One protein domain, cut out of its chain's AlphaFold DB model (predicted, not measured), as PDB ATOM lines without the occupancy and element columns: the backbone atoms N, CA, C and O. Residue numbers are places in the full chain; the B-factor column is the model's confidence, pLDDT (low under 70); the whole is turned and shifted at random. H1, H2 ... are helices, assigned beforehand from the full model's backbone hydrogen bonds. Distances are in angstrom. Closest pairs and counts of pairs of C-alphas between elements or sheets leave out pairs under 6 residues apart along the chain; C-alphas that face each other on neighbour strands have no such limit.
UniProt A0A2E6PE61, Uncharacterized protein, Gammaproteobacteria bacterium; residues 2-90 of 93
ATOM      1  N   VAL A   2     185.637 233.724 221.739       61.94
ATOM      2  CA  VAL A   2     185.651 233.843 220.262       61.94
ATOM      3  C   VAL A   2     184.465 233.102 219.622       61.94
ATOM      4  O   VAL A   2     183.715 233.704 218.874       61.94
ATOM      5  N   ASP A   3     184.180 231.875 220.067       77.50
ATOM      6  CA  ASP A   3     183.032 231.084 219.585       77.50
ATOM      7  C   ASP A   3     181.642 231.696 219.875       77.50
ATOM      8  O   ASP A   3     180.711 231.464 219.114       77.50
ATOM      9  N   LEU A   4     181.464 232.511 220.924       79.69
ATOM     10  CA  LEU A   4     180.186 233.213 221.128       79.69
ATOM     11  C   LEU A   4     180.050 234.383 220.151       79.69
ATOM     12  O   LEU A   4     178.970 234.598 219.610       79.69
ATOM     13  N   PHE A   5     181.140 235.122 219.941       77.25
ATOM     14  CA  PHE A   5     181.170 236.263 219.029       77.25
ATOM     15  C   PHE A   5     180.921 235.806 217.592       77.25
ATOM     16  O   PHE A   5     180.002 236.297 216.949       77.25
ATOM     17  N   ASP A   6     181.626 234.762 217.151       82.12
ATOM     18  CA  ASP A   6     181.451 234.197 215.812       82.12
ATOM     19  C   ASP A   6     180.022 233.690 215.579       82.12
ATOM     20  O   ASP A   6     179.505 233.765 214.468       82.12
ATOM     21  N   ILE A   7     179.374 233.135 216.609       84.19
ATOM     22  CA  ILE A   7     177.993 232.651 216.503       84.19
ATOM     23  C   ILE A   7     177.007 233.818 216.493       84.19
ATOM     24  O   ILE A   7     176.050 233.761 215.730       84.19
ATOM     25  N   TYR A   8     177.235 234.869 217.283       85.00
ATOM     26  CA  TYR A   8     176.412 236.078 217.244       85.00
ATOM     27  C   TYR A   8     176.430 236.712 215.852       85.00
ATOM     28  O   TYR A   8     175.369 236.934 215.273       85.00
ATOM     29  N   ASP A   9     177.618 236.893 215.270       84.94
ATOM     30  CA  ASP A   9     177.767 237.478 213.936       84.94
ATOM     31  C   ASP A   9     177.114 236.599 212.862       84.94
ATOM     32  O   ASP A   9     176.440 237.092 211.959       84.94
ATOM     33  N   LYS A  10     177.241 235.271 212.982       85.19
ATOM     34  CA  LYS A  10     176.574 234.326 212.074       85.19
ATOM     35  C   LYS A  10     175.053 234.333 212.219       85.19
ATOM     36  O   LYS A  10     174.365 234.122 211.224       85.19
ATOM     37  N   VAL A  11     174.521 234.559 213.421       85.12
ATOM     38  CA  VAL A  11     173.076 234.716 213.646       85.12
ATOM     39  C   VAL A  11     172.588 236.039 213.053       85.12
ATOM     40  O   VAL A  11     171.590 236.039 212.339       85.12
ATOM     41  N   GLU A  12     173.315 237.142 213.258       84.38
ATOM     42  CA  GLU A  12     173.019 238.445 212.636       84.38
ATOM     43  C   GLU A  12     173.020 238.369 211.102       84.38
ATOM     44  O   GLU A  12     172.177 238.975 210.445       84.38
ATOM     45  N   GLN A  13     173.931 237.586 210.524       87.12
ATOM     46  CA  GLN A  13     174.017 237.354 209.079       87.12
ATOM     47  C   GLN A  13     172.984 236.336 208.557       87.12
ATOM     48  O   GLN A  13     172.939 236.077 207.356       87.12
ATOM     49  N   GLY A  14     172.170 235.729 209.430       84.25
ATOM     50  CA  GLY A  14     171.190 234.699 209.063       84.25
ATOM     51  C   GLY A  14     171.805 233.360 208.635       84.25
ATOM     52  O   GLY A  14     171.116 232.518 208.065       84.25
ATOM     53  N   LEU A  15     173.097 233.149 208.902       84.75
ATOM     54  CA  LEU A  15     173.832 231.925 208.565       84.75
ATOM     55  C   LEU A  15     173.567 230.791 209.559       84.75
ATOM     56  O   LEU A  15     173.810 229.624 209.251       84.75
ATOM     57  N   VAL A  16     173.124 231.128 210.772       84.94
ATOM     58  CA  VAL A  16     172.899 230.188 211.874       84.94
ATOM     59  C   VAL A  16     171.613 230.559 212.612       84.94
ATOM     60  O   VAL A  16     171.302 231.731 212.795       84.94
ATOM     61  N   GLU A  17     170.866 229.552 213.069       81.50
ATOM     62  CA  GLU A  17     169.662 229.756 213.878       81.50
ATOM     63  C   GLU A  17     169.982 230.240 215.305       81.50
ATOM     64  O   GLU A  17     170.916 229.757 215.953       81.50
ATOM     65  N   THR A  18     169.128 231.107 215.856       80.88
ATOM     66  CA  THR A  18     169.275 231.708 217.197       80.88
ATOM     67  C   THR A  18     169.427 230.681 218.327       80.88
ATOM     68  O   THR A  18     170.125 230.940 219.305       80.88
ATOM     69  N   LYS A  19     168.898 229.460 218.165       79.75
ATOM     70  CA  LYS A  19     169.046 228.354 219.135       79.75
ATOM     71  C   LYS A  19     170.507 228.019 219.479       79.75
ATOM     72  O   LYS A  19     170.804 227.556 220.580       79.75
ATOM     73  N   HIS A  20     171.435 228.248 218.546       78.75
ATOM     74  CA  HIS A  20     172.867 228.023 218.770       78.75
ATOM     75  C   HIS A  20     173.491 229.069 219.699       78.75
ATOM     76  O   HIS A  20     174.502 228.785 220.351       78.75
ATOM     77  N   LEU A  21     172.893 230.259 219.746       81.62
ATOM     78  CA  LEU A  21     173.243 231.343 220.650       81.62
ATOM     79  C   LEU A  21     172.665 231.062 222.043       81.62
ATOM     80  O   LEU A  21     173.396 231.147 223.028       81.62
ATOM     81  N   ASP A  22     171.413 230.603 222.119       77.62
ATOM     82  CA  ASP A  22     170.702 230.335 223.380       77.62
ATOM     83  C   ASP A  22     171.415 229.314 224.274       77.62
ATOM     84  O   ASP A  22     171.569 229.526 225.480       77.62
ATOM     85  N   PHE A  23     171.905 228.213 223.696       75.44
ATOM     86  CA  PHE A  23     172.644 227.207 224.462       75.44
ATOM     87  C   PHE A  23     173.923 227.790 225.084       75.44
ATOM     88  O   PHE A  23     174.236 227.547 226.250       75.44
ATOM     89  N   ARG A  24     174.649 228.614 224.322       76.69
ATOM     90  CA  ARG A  24     175.898 229.242 224.774       76.69
ATOM     91  C   ARG A  24     175.642 230.325 225.812       76.69
ATOM     92  O   ARG A  24     176.356 230.383 226.810       76.69
ATOM     93  N   VAL A  25     174.592 231.123 225.622       80.06
ATOM     94  CA  VAL A  25     174.083 232.084 226.609       80.06
ATOM     95  C   VAL A  25     173.784 231.376 227.928       80.06
ATOM     96  O   VAL A  25     174.246 231.814 228.978       80.06
ATOM     97  N   HIS A  26     173.085 230.240 227.885       77.56
ATOM     98  CA  HIS A  26     172.741 229.479 229.083       77.56
ATOM     99  C   HIS A  26     173.981 228.983 229.845       77.56
ATOM    100  O   HIS A  26     174.057 229.123 231.070       77.56
ATOM    101  N   VAL A  27     174.975 228.447 229.130       74.12
ATOM    102  CA  VAL A  27     176.239 227.974 229.722       74.12
ATOM    103  C   VAL A  27     177.040 229.131 230.319       74.12
ATOM    104  O   VAL A  27     177.558 229.020 231.428       74.12
ATOM    105  N   LEU A  28     177.113 230.268 229.626       76.06
ATOM    106  CA  LEU A  28     177.837 231.437 230.121       76.06
ATOM    107  C   LEU A  28     177.172 232.021 231.365       76.06
ATOM    108  O   LEU A  28     177.862 232.239 232.360       76.06
ATOM    109  N   ARG A  29     175.844 232.174 231.341       72.81
ATOM    110  CA  ARG A  29     175.042 232.700 232.452       72.81
ATOM    111  C   ARG A  29     175.133 231.837 233.712       72.81
ATOM    112  O   ARG A  29     175.120 232.358 234.823       72.81
ATOM    113  N   THR A  30     175.196 230.515 233.563       68.31
ATOM    114  CA  THR A  30     175.265 229.584 234.705       68.31
ATOM    115  C   THR A  30     176.691 229.288 235.171       68.31
ATOM    116  O   THR A  30     176.867 228.887 236.321       68.31
ATOM    117  N   GLY A  31     177.689 229.510 234.310       70.88
ATOM    118  CA  GLY A  31     179.098 229.220 234.560       70.88
ATOM    119  C   GLY A  31     179.941 230.458 234.875       70.88
ATOM    120  O   GLY A  31     179.775 231.110 235.903       70.88
ATOM    121  N   ILE A  32     180.901 230.755 233.996       65.38
ATOM    122  CA  ILE A  32     182.030 231.675 234.240       65.38
ATOM    123  C   ILE A  32     181.574 233.086 234.658       65.38
ATOM    124  O   ILE A  32     182.231 233.719 235.487       65.38
ATOM    125  N   PHE A  33     180.430 233.556 234.154       69.62
ATOM    126  CA  PHE A  33     179.905 234.899 234.423       69.62
ATOM    127  C   PHE A  33     179.220 235.078 235.775       69.62
ATOM    128  O   PHE A  33     178.928 236.205 236.155       69.62
ATOM    129  N   ARG A  34     179.031 234.000 236.542       67.69
ATOM    130  CA  ARG A  34     178.655 234.089 237.960       67.69
ATOM    131  C   ARG A  34     179.831 234.403 238.882       67.69
ATOM    132  O   ARG A  34     179.632 234.589 240.077       67.69
ATOM    133  N   SER A  35     181.054 234.399 238.354       68.19
ATOM    134  CA  SER A  35     182.258 234.680 239.131       68.19
ATOM    135  C   SER A  35     182.755 236.109 238.880       68.19
ATOM    136  O   SER A  35     182.708 236.579 237.737       68.19
ATOM    137  N   PRO A  36     183.333 236.780 239.896       68.31
ATOM    138  CA  PRO A  36     183.965 238.091 239.723       68.31
ATOM    139  C   PRO A  36     185.038 238.107 238.621       68.31
ATOM    140  O   PRO A  36     185.241 239.118 237.952       68.31
ATOM    141  N   LEU A  37     185.710 236.971 238.395       72.62
ATOM    142  CA  LEU A  37     186.730 236.824 237.359       72.62
ATOM    143  C   LEU A  37     186.137 236.873 235.944       72.62
ATOM    144  O   LEU A  37     186.675 237.563 235.080       72.62
ATOM    145  N   GLY A  38     185.018 236.181 235.708       74.75
ATOM    146  CA  GLY A  38     184.337 236.194 234.411       74.75
ATOM    147  C   GLY A  38     183.805 237.576 234.045       74.75
ATOM    148  O   GLY A  38     183.932 238.017 232.903       74.75
ATOM    149  N   LEU A  39     183.296 238.300 235.040       75.00
ATOM    150  CA  LEU A  39     182.809 239.663 234.856       75.00
ATOM    151  C   LEU A  39     183.955 240.670 234.643       75.00
ATOM    152  O   LEU A  39     183.830 241.584 233.826       75.00
ATOM    153  N   ARG A  40     185.114 240.475 235.289       75.88
ATOM    154  CA  ARG A  40     186.324 241.264 235.001       75.88
ATOM    155  C   ARG A  40     186.806 241.046 233.565       75.88
ATOM    156  O   ARG A  40     187.091 242.016 232.865       75.88
ATOM    157  N   ALA A  41     186.858 239.792 233.116       77.62
ATOM    158  CA  ALA A  41     187.224 239.462 231.740       77.62
ATOM    159  C   ALA A  41     186.263 240.111 230.730       77.62
ATOM    160  O   ALA A  41     186.690 240.623 229.697       77.62
ATOM    161  N   TRP A  42     184.972 240.183 231.059       79.81
ATOM    162  CA  TRP A  42     183.994 240.902 230.250       79.81
ATOM    163  C   TRP A  42     184.212 242.401 230.172       79.81
ATOM    164  O   TRP A  42     184.158 242.952 229.077       79.81
ATOM    165  N   ASN A  43     184.510 243.060 231.291       78.19
ATOM    166  CA  ASN A  43     184.820 244.489 231.272       78.19
ATOM    167  C   ASN A  43     186.031 244.811 230.393       78.19
ATOM    168  O   ASN A  43     186.047 245.857 229.752       78.19
ATOM    169  N   PHE A  44     187.006 243.907 230.313       80.56
ATOM    170  CA  PHE A  44     188.095 244.041 229.354       80.56
ATOM    171  C   PHE A  44     187.597 243.840 227.914       80.56
ATOM    172  O   PHE A  44     187.782 244.706 227.059       80.56
ATOM    173  N   TRP A  45     186.893 242.738 227.641       76.38
ATOM    174  CA  TRP A  45     186.463 242.391 226.284       76.38
ATOM    175  C   TRP A  45     185.449 243.361 225.677       76.38
ATOM    176  O   TRP A  45     185.541 243.633 224.479       76.38
ATOM    177  N   LYS A  46     184.533 243.932 226.464       80.75
ATOM    178  CA  LYS A  46     183.502 244.844 225.950       80.75
ATOM    179  C   LYS A  46     184.070 246.123 225.336       80.75
ATOM    180  O   LYS A  46     183.456 246.681 224.438       80.75
ATOM    181  N   THR A  47     185.267 246.552 225.752       80.44
ATOM    182  CA  THR A  47     185.958 247.710 225.152       80.44
ATOM    183  C   THR A  47     186.393 247.465 223.704       80.44
ATOM    184  O   THR A  47     186.589 248.407 222.947       80.44
ATOM    185  N   THR A  48     186.514 246.196 223.308       80.44
ATOM    186  CA  THR A  48     186.960 245.767 221.974       80.44
ATOM    187  C   THR A  48     185.800 245.320 221.078       80.44
ATOM    188  O   THR A  48     186.017 244.643 220.071       80.44
ATOM    189  N   ARG A  49     184.553 245.606 221.471       80.56
ATOM    190  CA  ARG A  49     183.338 245.117 220.805       80.56
ATOM    191  C   ARG A  49     182.385 246.256 220.486       80.56
ATOM    192  O   ARG A  49     182.399 247.302 221.128       80.56
ATOM    193  N   GLU A  50     181.545 246.030 219.483       84.56
ATOM    194  CA  GLU A  50     180.532 246.999 219.089       84.56
ATOM    195  C   GLU A  50     179.456 247.150 220.162       84.56
ATOM    196  O   GLU A  50     179.037 246.180 220.799       84.56
ATOM    197  N   LYS A  51     178.956 248.380 220.318       82.12
ATOM    198  CA  LYS A  51     177.972 248.718 221.350       82.12
ATOM    199  C   LYS A  51     176.723 247.831 221.284       82.12
ATOM    200  O   LYS A  51     176.230 247.405 222.321       82.12
ATOM    201  N   LYS A  52     176.250 247.505 220.077       85.06
ATOM    202  CA  LYS A  52     175.069 246.656 219.860       85.06
ATOM    203  C   LYS A  52     175.236 245.267 220.486       85.06
ATOM    204  O   LYS A  52     174.333 244.780 221.163       85.06
ATOM    205  N   PHE A  53     176.406 244.660 220.300       84.12
ATOM    206  CA  PHE A  53     176.728 243.367 220.891       84.12
ATOM    207  C   PHE A  53     176.853 243.461 222.414       84.12
ATOM    208  O   PHE A  53     176.340 242.603 223.130       84.12
ATOM    209  N   VAL A  54     177.519 244.508 222.913       84.94
ATOM    210  CA  VAL A  54     177.698 244.735 224.355       84.94
ATOM    211  C   VAL A  54     176.349 244.873 225.054       84.94
ATOM    212  O   VAL A  54     176.114 244.173 226.035       84.94
ATOM    213  N   ASP A  55     175.449 245.697 224.512       84.81
ATOM    214  CA  ASP A  55     174.107 245.894 225.061       84.81
ATOM    215  C   ASP A  55     173.322 244.568 225.079       84.81
ATOM    216  O   ASP A  55     172.718 244.210 226.091       84.81
ATOM    217  N   TRP A  56     173.371 243.794 223.986       86.12
ATOM    218  CA  TRP A  56     172.722 242.483 223.919       86.12
ATOM    219  C   TRP A  56     173.294 241.506 224.955       86.12
ATOM    220  O   TRP A  56     172.539 240.823 225.647       86.12
ATOM    221  N   PHE A  57     174.619 241.444 225.088       84.75
ATOM    222  CA  PHE A  57     175.290 240.532 226.008       84.75
ATOM    223  C   PHE A  57     174.971 240.879 227.464       84.75
ATOM    224  O   PHE A  57     174.629 239.991 228.246       84.75
ATOM    225  N   GLU A  58     175.050 242.160 227.832       82.88
ATOM    226  CA  GLU A  58     174.748 242.616 229.192       82.88
ATOM    227  C   GLU A  58     173.280 242.351 229.556       82.88
ATOM    228  O   GLU A  58     173.010 241.973 230.686       82.88
ATOM    229  N   GLN A  59     172.346 242.436 228.603       82.69
ATOM    230  CA  GLN A  59     170.930 242.119 228.837       82.69
ATOM    231  C   GLN A  59     170.627 240.616 228.925       82.69
ATOM    232  O   GLN A  59     169.723 240.212 229.654       82.69
ATOM    233  N   ASN A  60     171.330 239.781 228.153       80.19
ATOM    234  CA  ASN A  60     170.985 238.361 228.009       80.19
ATOM    235  C   ASN A  60     171.821 237.430 228.895       80.19
ATOM    236  O   ASN A  60     171.383 236.319 229.211       80.19
ATOM    237  N   ILE A  61     173.029 237.850 229.281       77.56
ATOM    238  CA  ILE A  61     174.023 236.976 229.921       77.56
ATOM    239  C   ILE A  61     174.396 237.454 231.326       77.56
ATOM    240  O   ILE A  61     174.609 236.611 232.200       77.56
ATOM    241  N   ILE A  62     174.458 238.766 231.567       73.12
ATOM    242  CA  ILE A  62     174.862 239.327 232.863       73.12
ATOM    243  C   ILE A  62     173.624 239.751 233.655       73.12
ATOM    244  O   ILE A  62     172.719 240.384 233.126       73.12
ATOM    245  N   ASP A  63     173.574 239.408 234.943       71.38
ATOM    246  CA  ASP A  63     172.544 239.956 235.826       71.38
ATOM    247  C   ASP A  63     172.849 241.436 236.090       71.38
ATOM    248  O   ASP A  63     173.937 241.788 236.553       71.38
ATOM    249  N   GLN A  64     171.886 242.309 235.798       66.38
ATOM    250  CA  GLN A  64     172.038 243.756 235.921       66.38
ATOM    251  C   GLN A  64     172.412 244.182 237.352       66.38
ATOM    252  O   GLN A  64     173.185 245.122 237.522       66.38
ATOM    253  N   LYS A  65     171.971 243.437 238.378       69.19
ATOM    254  CA  LYS A  65     172.360 243.691 239.777       69.19
ATOM    255  C   LYS A  65     173.824 243.357 240.057       69.19
ATOM    256  O   LYS A  65     174.491 244.072 240.802       69.19
ATOM    257  N   GLU A  66     174.335 242.282 239.462       67.06
ATOM    258  CA  GLU A  66     175.744 241.890 239.590       67.06
ATOM    259  C   GLU A  66     176.652 242.865 238.822       67.06
ATOM    260  O   GLU A  66     177.745 243.194 239.287       67.06
ATOM    261  N   LEU A  67     176.172 243.392 237.689       67.94
ATOM    262  CA  LEU A  67     176.854 244.440 236.932       67.94
ATOM    263  C   LEU A  67     176.982 245.734 237.747       67.94
ATOM    264  O   LEU A  67     178.080 246.274 237.863       67.94
ATOM    265  N   GLU A  68     175.886 246.215 238.339       68.50
ATOM    266  CA  GLU A  68     175.879 247.423 239.175       68.50
ATOM    267  C   GLU A  68     176.805 247.286 240.385       68.50
ATOM    268  O   GLU A  68     177.591 248.190 240.678       68.50
ATOM    269  N   LYS A  69     176.768 246.128 241.054       69.69
ATOM    270  CA  LYS A  69     177.632 245.838 242.198       69.69
ATOM    271  C   LYS A  69     179.111 245.890 241.816       69.69
ATOM    272  O   LYS A  69     179.900 246.499 242.531       69.69
ATOM    273  N   LEU A  70     179.484 245.331 240.667       65.44
ATOM    274  CA  LEU A  70     180.860 245.379 240.176       65.44
ATOM    275  C   LEU A  70     181.308 246.758 239.728       65.44
ATOM    276  O   LEU A  70     182.444 247.136 239.990       65.44
ATOM    277  N   VAL A  71     180.445 247.507 239.044       67.25
ATOM    278  CA  VAL A  71     180.749 248.894 238.678       67.25
ATOM    279  C   VAL A  71     181.018 249.701 239.949       67.25
ATOM    280  O   VAL A  71     181.977 250.468 239.993       67.25
ATOM    281  N   ASN A  72     180.243 249.464 241.009       69.19
ATOM    282  CA  ASN A  72     180.469 250.093 242.302       69.19
ATOM    283  C   ASN A  72     181.775 249.619 242.974       69.19
ATOM    284  O   ASN A  72     182.562 250.453 243.411       69.19
ATOM    285  N   GLU A  73     182.065 248.313 242.984       65.69
ATOM    286  CA  GLU A  73     183.323 247.743 243.508       65.69
ATOM    287  C   GLU A  73     184.569 248.205 242.729       65.69
ATOM    288  O   GLU A  73     185.652 248.319 243.296       65.69
ATOM    289  N   MET A  74     184.441 248.488 241.430       60.81
ATOM    290  CA  MET A  74     185.527 249.033 240.611       60.81
ATOM    291  C   MET A  74     185.742 250.533 240.828       60.81
ATOM    292  O   MET A  74     186.867 251.010 240.671       60.81
ATOM    293  N   ASN A  75     184.681 251.267 241.168       62.44
ATOM    294  CA  ASN A  75     184.737 252.702 241.440       62.44
ATOM    295  C   ASN A  75     185.178 253.004 242.881       62.44
ATOM    296  O   ASN A  75     185.821 254.028 243.123       62.44
ATOM    297  N   GLU A  76     184.892 252.119 243.838       61.72
ATOM    298  CA  GLU A  76     185.301 252.282 245.231       61.72
ATOM    299  C   GLU A  76     186.591 251.515 245.568       61.72
ATOM    300  O   GLU A  76     186.588 250.318 245.830       61.72
ATOM    301  N   LYS A  77     187.668 252.300 245.723       54.06
ATOM    302  CA  LYS A  77     188.904 252.022 246.489       54.06
ATOM    303  C   LYS A  77     189.955 251.136 245.804       54.06
ATOM    304  O   LYS A  77     189.885 249.918 245.816       54.06
ATOM    305  N   ASP A  78     191.000 251.825 245.339       59.16
ATOM    306  CA  ASP A  78     192.331 251.344 244.942       59.16
ATOM    307  C   ASP A  78     192.351 250.123 243.993       59.16
ATOM    308  O   ASP A  78     192.154 248.983 244.423       59.16
ATOM    309  N   PRO A  79     192.612 250.321 242.686       55.22
ATOM    310  CA  PRO A  79     192.485 249.273 241.681       55.22
ATOM    311  C   PRO A  79     193.540 248.173 241.873       55.22
ATOM    312  O   PRO A  79     194.611 248.183 241.265       55.22
ATOM    313  N   LYS A  80     193.204 247.162 242.682       52.38
ATOM    314  CA  LYS A  80     194.022 245.970 242.971       52.38
ATOM    315  C   LYS A  80     194.446 245.220 241.696       52.38
ATOM    316  O   LYS A  80     195.509 244.605 241.662       52.38
ATOM    317  N   TRP A  81     193.660 245.347 240.622       52.47
ATOM    318  CA  TRP A  81     193.937 244.783 239.297       52.47
ATOM    319  C   TRP A  81     195.173 245.387 238.610       52.47
ATOM    320  O   TRP A  81     195.860 244.661 237.898       52.47
ATOM    321  N   LYS A  82     195.535 246.653 238.889       51.47
ATOM    322  CA  LYS A  82     196.787 247.251 238.378       51.47
ATOM    323  C   LYS A  82     198.029 246.540 238.921       51.47
ATOM    324  O   LYS A  82     199.077 246.536 238.281       51.47
ATOM    325  N   LYS A  83     197.920 245.929 240.106       53.53
ATOM    326  CA  LYS A  83     198.992 245.140 240.725       53.53
ATOM    327  C   LYS A  83     199.090 243.740 240.114       53.53
ATOM    328  O   LYS A  83     200.198 243.276 239.881       53.53
ATOM    329  N   GLU A  84     197.964 243.098 239.811       52.31
ATOM    330  CA  GLU A  84     197.927 241.752 239.213       52.31
ATOM    331  C   GLU A  84     198.389 241.745 237.744       52.31
ATOM    332  O   GLU A  84     199.169 240.872 237.373       52.31
ATOM    333  N   GLU A  85     198.038 242.757 236.938       52.22
ATOM    334  CA  GLU A  85     198.561 242.920 235.563       52.22
ATOM    335  C   GLU A  85     200.094 243.024 235.539       52.22
ATOM    336  O   GLU A  85     200.750 242.404 234.707       52.22
ATOM    337  N   SER A  86     200.680 243.736 236.510       51.72
ATOM    338  CA  SER A  86     202.137 243.893 236.626       51.72
ATOM    339  C   SER A  86     202.884 242.616 237.035       51.72
ATOM    340  O   SER A  86     204.106 242.558 236.901       51.72
ATOM    341  N   ILE A  87     202.174 241.610 237.558       52.53
ATOM    342  CA  ILE A  87     202.738 240.311 237.947       52.53
ATOM    343  C   ILE A  87     202.590 239.314 236.795       52.53
ATOM    344  O   ILE A  87     203.533 238.585 236.510       52.53
ATOM    345  N   ILE A  88     201.449 239.317 236.094       52.88
ATOM    346  CA  ILE A  88     201.196 238.419 234.956       52.88
ATOM    347  C   ILE A  88     202.130 238.746 233.776       52.88
ATOM    348  O   ILE A  88     202.625 237.832 233.134       52.88
ATOM    349  N   PHE A  89     202.464 240.023 233.555       46.31
ATOM    350  CA  PHE A  89     203.427 240.452 232.524       46.31
ATOM    351  C   PHE A  89     204.910 240.202 232.869       46.31
ATOM    352  O   PHE A  89     205.785 240.585 232.099       46.31
ATOM    353  N   ARG A  90     205.213 239.631 234.045       52.69
ATOM    354  CA  ARG A  90     206.586 239.358 234.515       52.69
ATOM    355  C   ARG A  90     206.944 237.873 234.558       52.69
ATOM    356  O   ARG A  90     208.032 237.537 235.009       52.69
TER     357      ARG A  90
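What this domain is: This is residues 2 to 90 of the 93 residues of an uncharacterized protein of Gammaproteobacteria bacterium (UniProt A0A2E6PE61). A loose gathering of short helices: the hairpin of H1 and H2 makes one end, H3, H4 and H5 gather beside it with few close approaches between them, and a thin arm ending in H6 sticks out at the other end. The free parts of this arm are residues 75 to 80 and 82 to 90. You are looking at 89 printed residues with six named helices, H1 to H6 in order along the chain, and no named strand; the class is all helix. The whole is only just loose, close to compact, with a radius of gyration of the C-alphas of 14.9 A and spans of 44 by 31 by 23 A.

Where its parts are: Start with H2, residues 19 to 30, which with H5 is longest by residues: find C-alpha 19 at (169.046, 228.354, 219.135), from where the helix runs 16.8 A to C-alpha 30. Before it stands H1, residues 2 to 12, 15.5 A long, beginning at C-alpha 2 at (185.651, 233.843, 220.262). After it look for H3, residues 36 to 46, 15.3 A, then H4, residues 51 to 60, 14.2 A, and H5, residues 64 to 75, 16.5 A. H6, residues 81 to 88, covers 10.6 A and ends at C-alpha 88 at (201.196, 238.419, 234.956).

How they stand to each other: Look first at the helical hairpin: H2, with residues 20 to 24 alone, touches H1, the closest C-alphas being those of Ile 7 and Leu 21, 6.4 A apart. Their lines stand at a steep tilt of 40 degrees, opposite ways. H4 is close to H2 but not clearly touching, with the C-alphas of Val 25 and Asn 60 closest at 7.1 A. H1 and H4 are near each other. H3 and H4 are close but not clearly touching, closest at the C-alphas of Lys 46 and Val 54, 6.0 A, at a shallow tilt of 26 degrees, opposite ways. H5 is close to H3 but not clearly touching, with the C-alphas of Leu 39 and Leu 67 closest at 7.9 A, and about perpendicular to it at 86 degrees. H6 is apart from H5, and also from H3. In H1, H3, H4 and H5 every O i to N i+4 pair is within hydrogen-bond range; in H2 7 of 8 are, and in H6 3 of 4.

The domain as a whole: The C-alphas farthest apart are those of Leu 15 and Lys 77, 45.5 A. Without the free stretches, the body of 74 residues spans 39 by 23 by 18 A. The printed part has no cut, and no link is long. Check the B-factor column for confidence: the mean pLDDT of the printed part is 72.8, residues 64 to 90 are under 70, as are residues 2, 30 and 32 to 36, and H6 has a mean of 52.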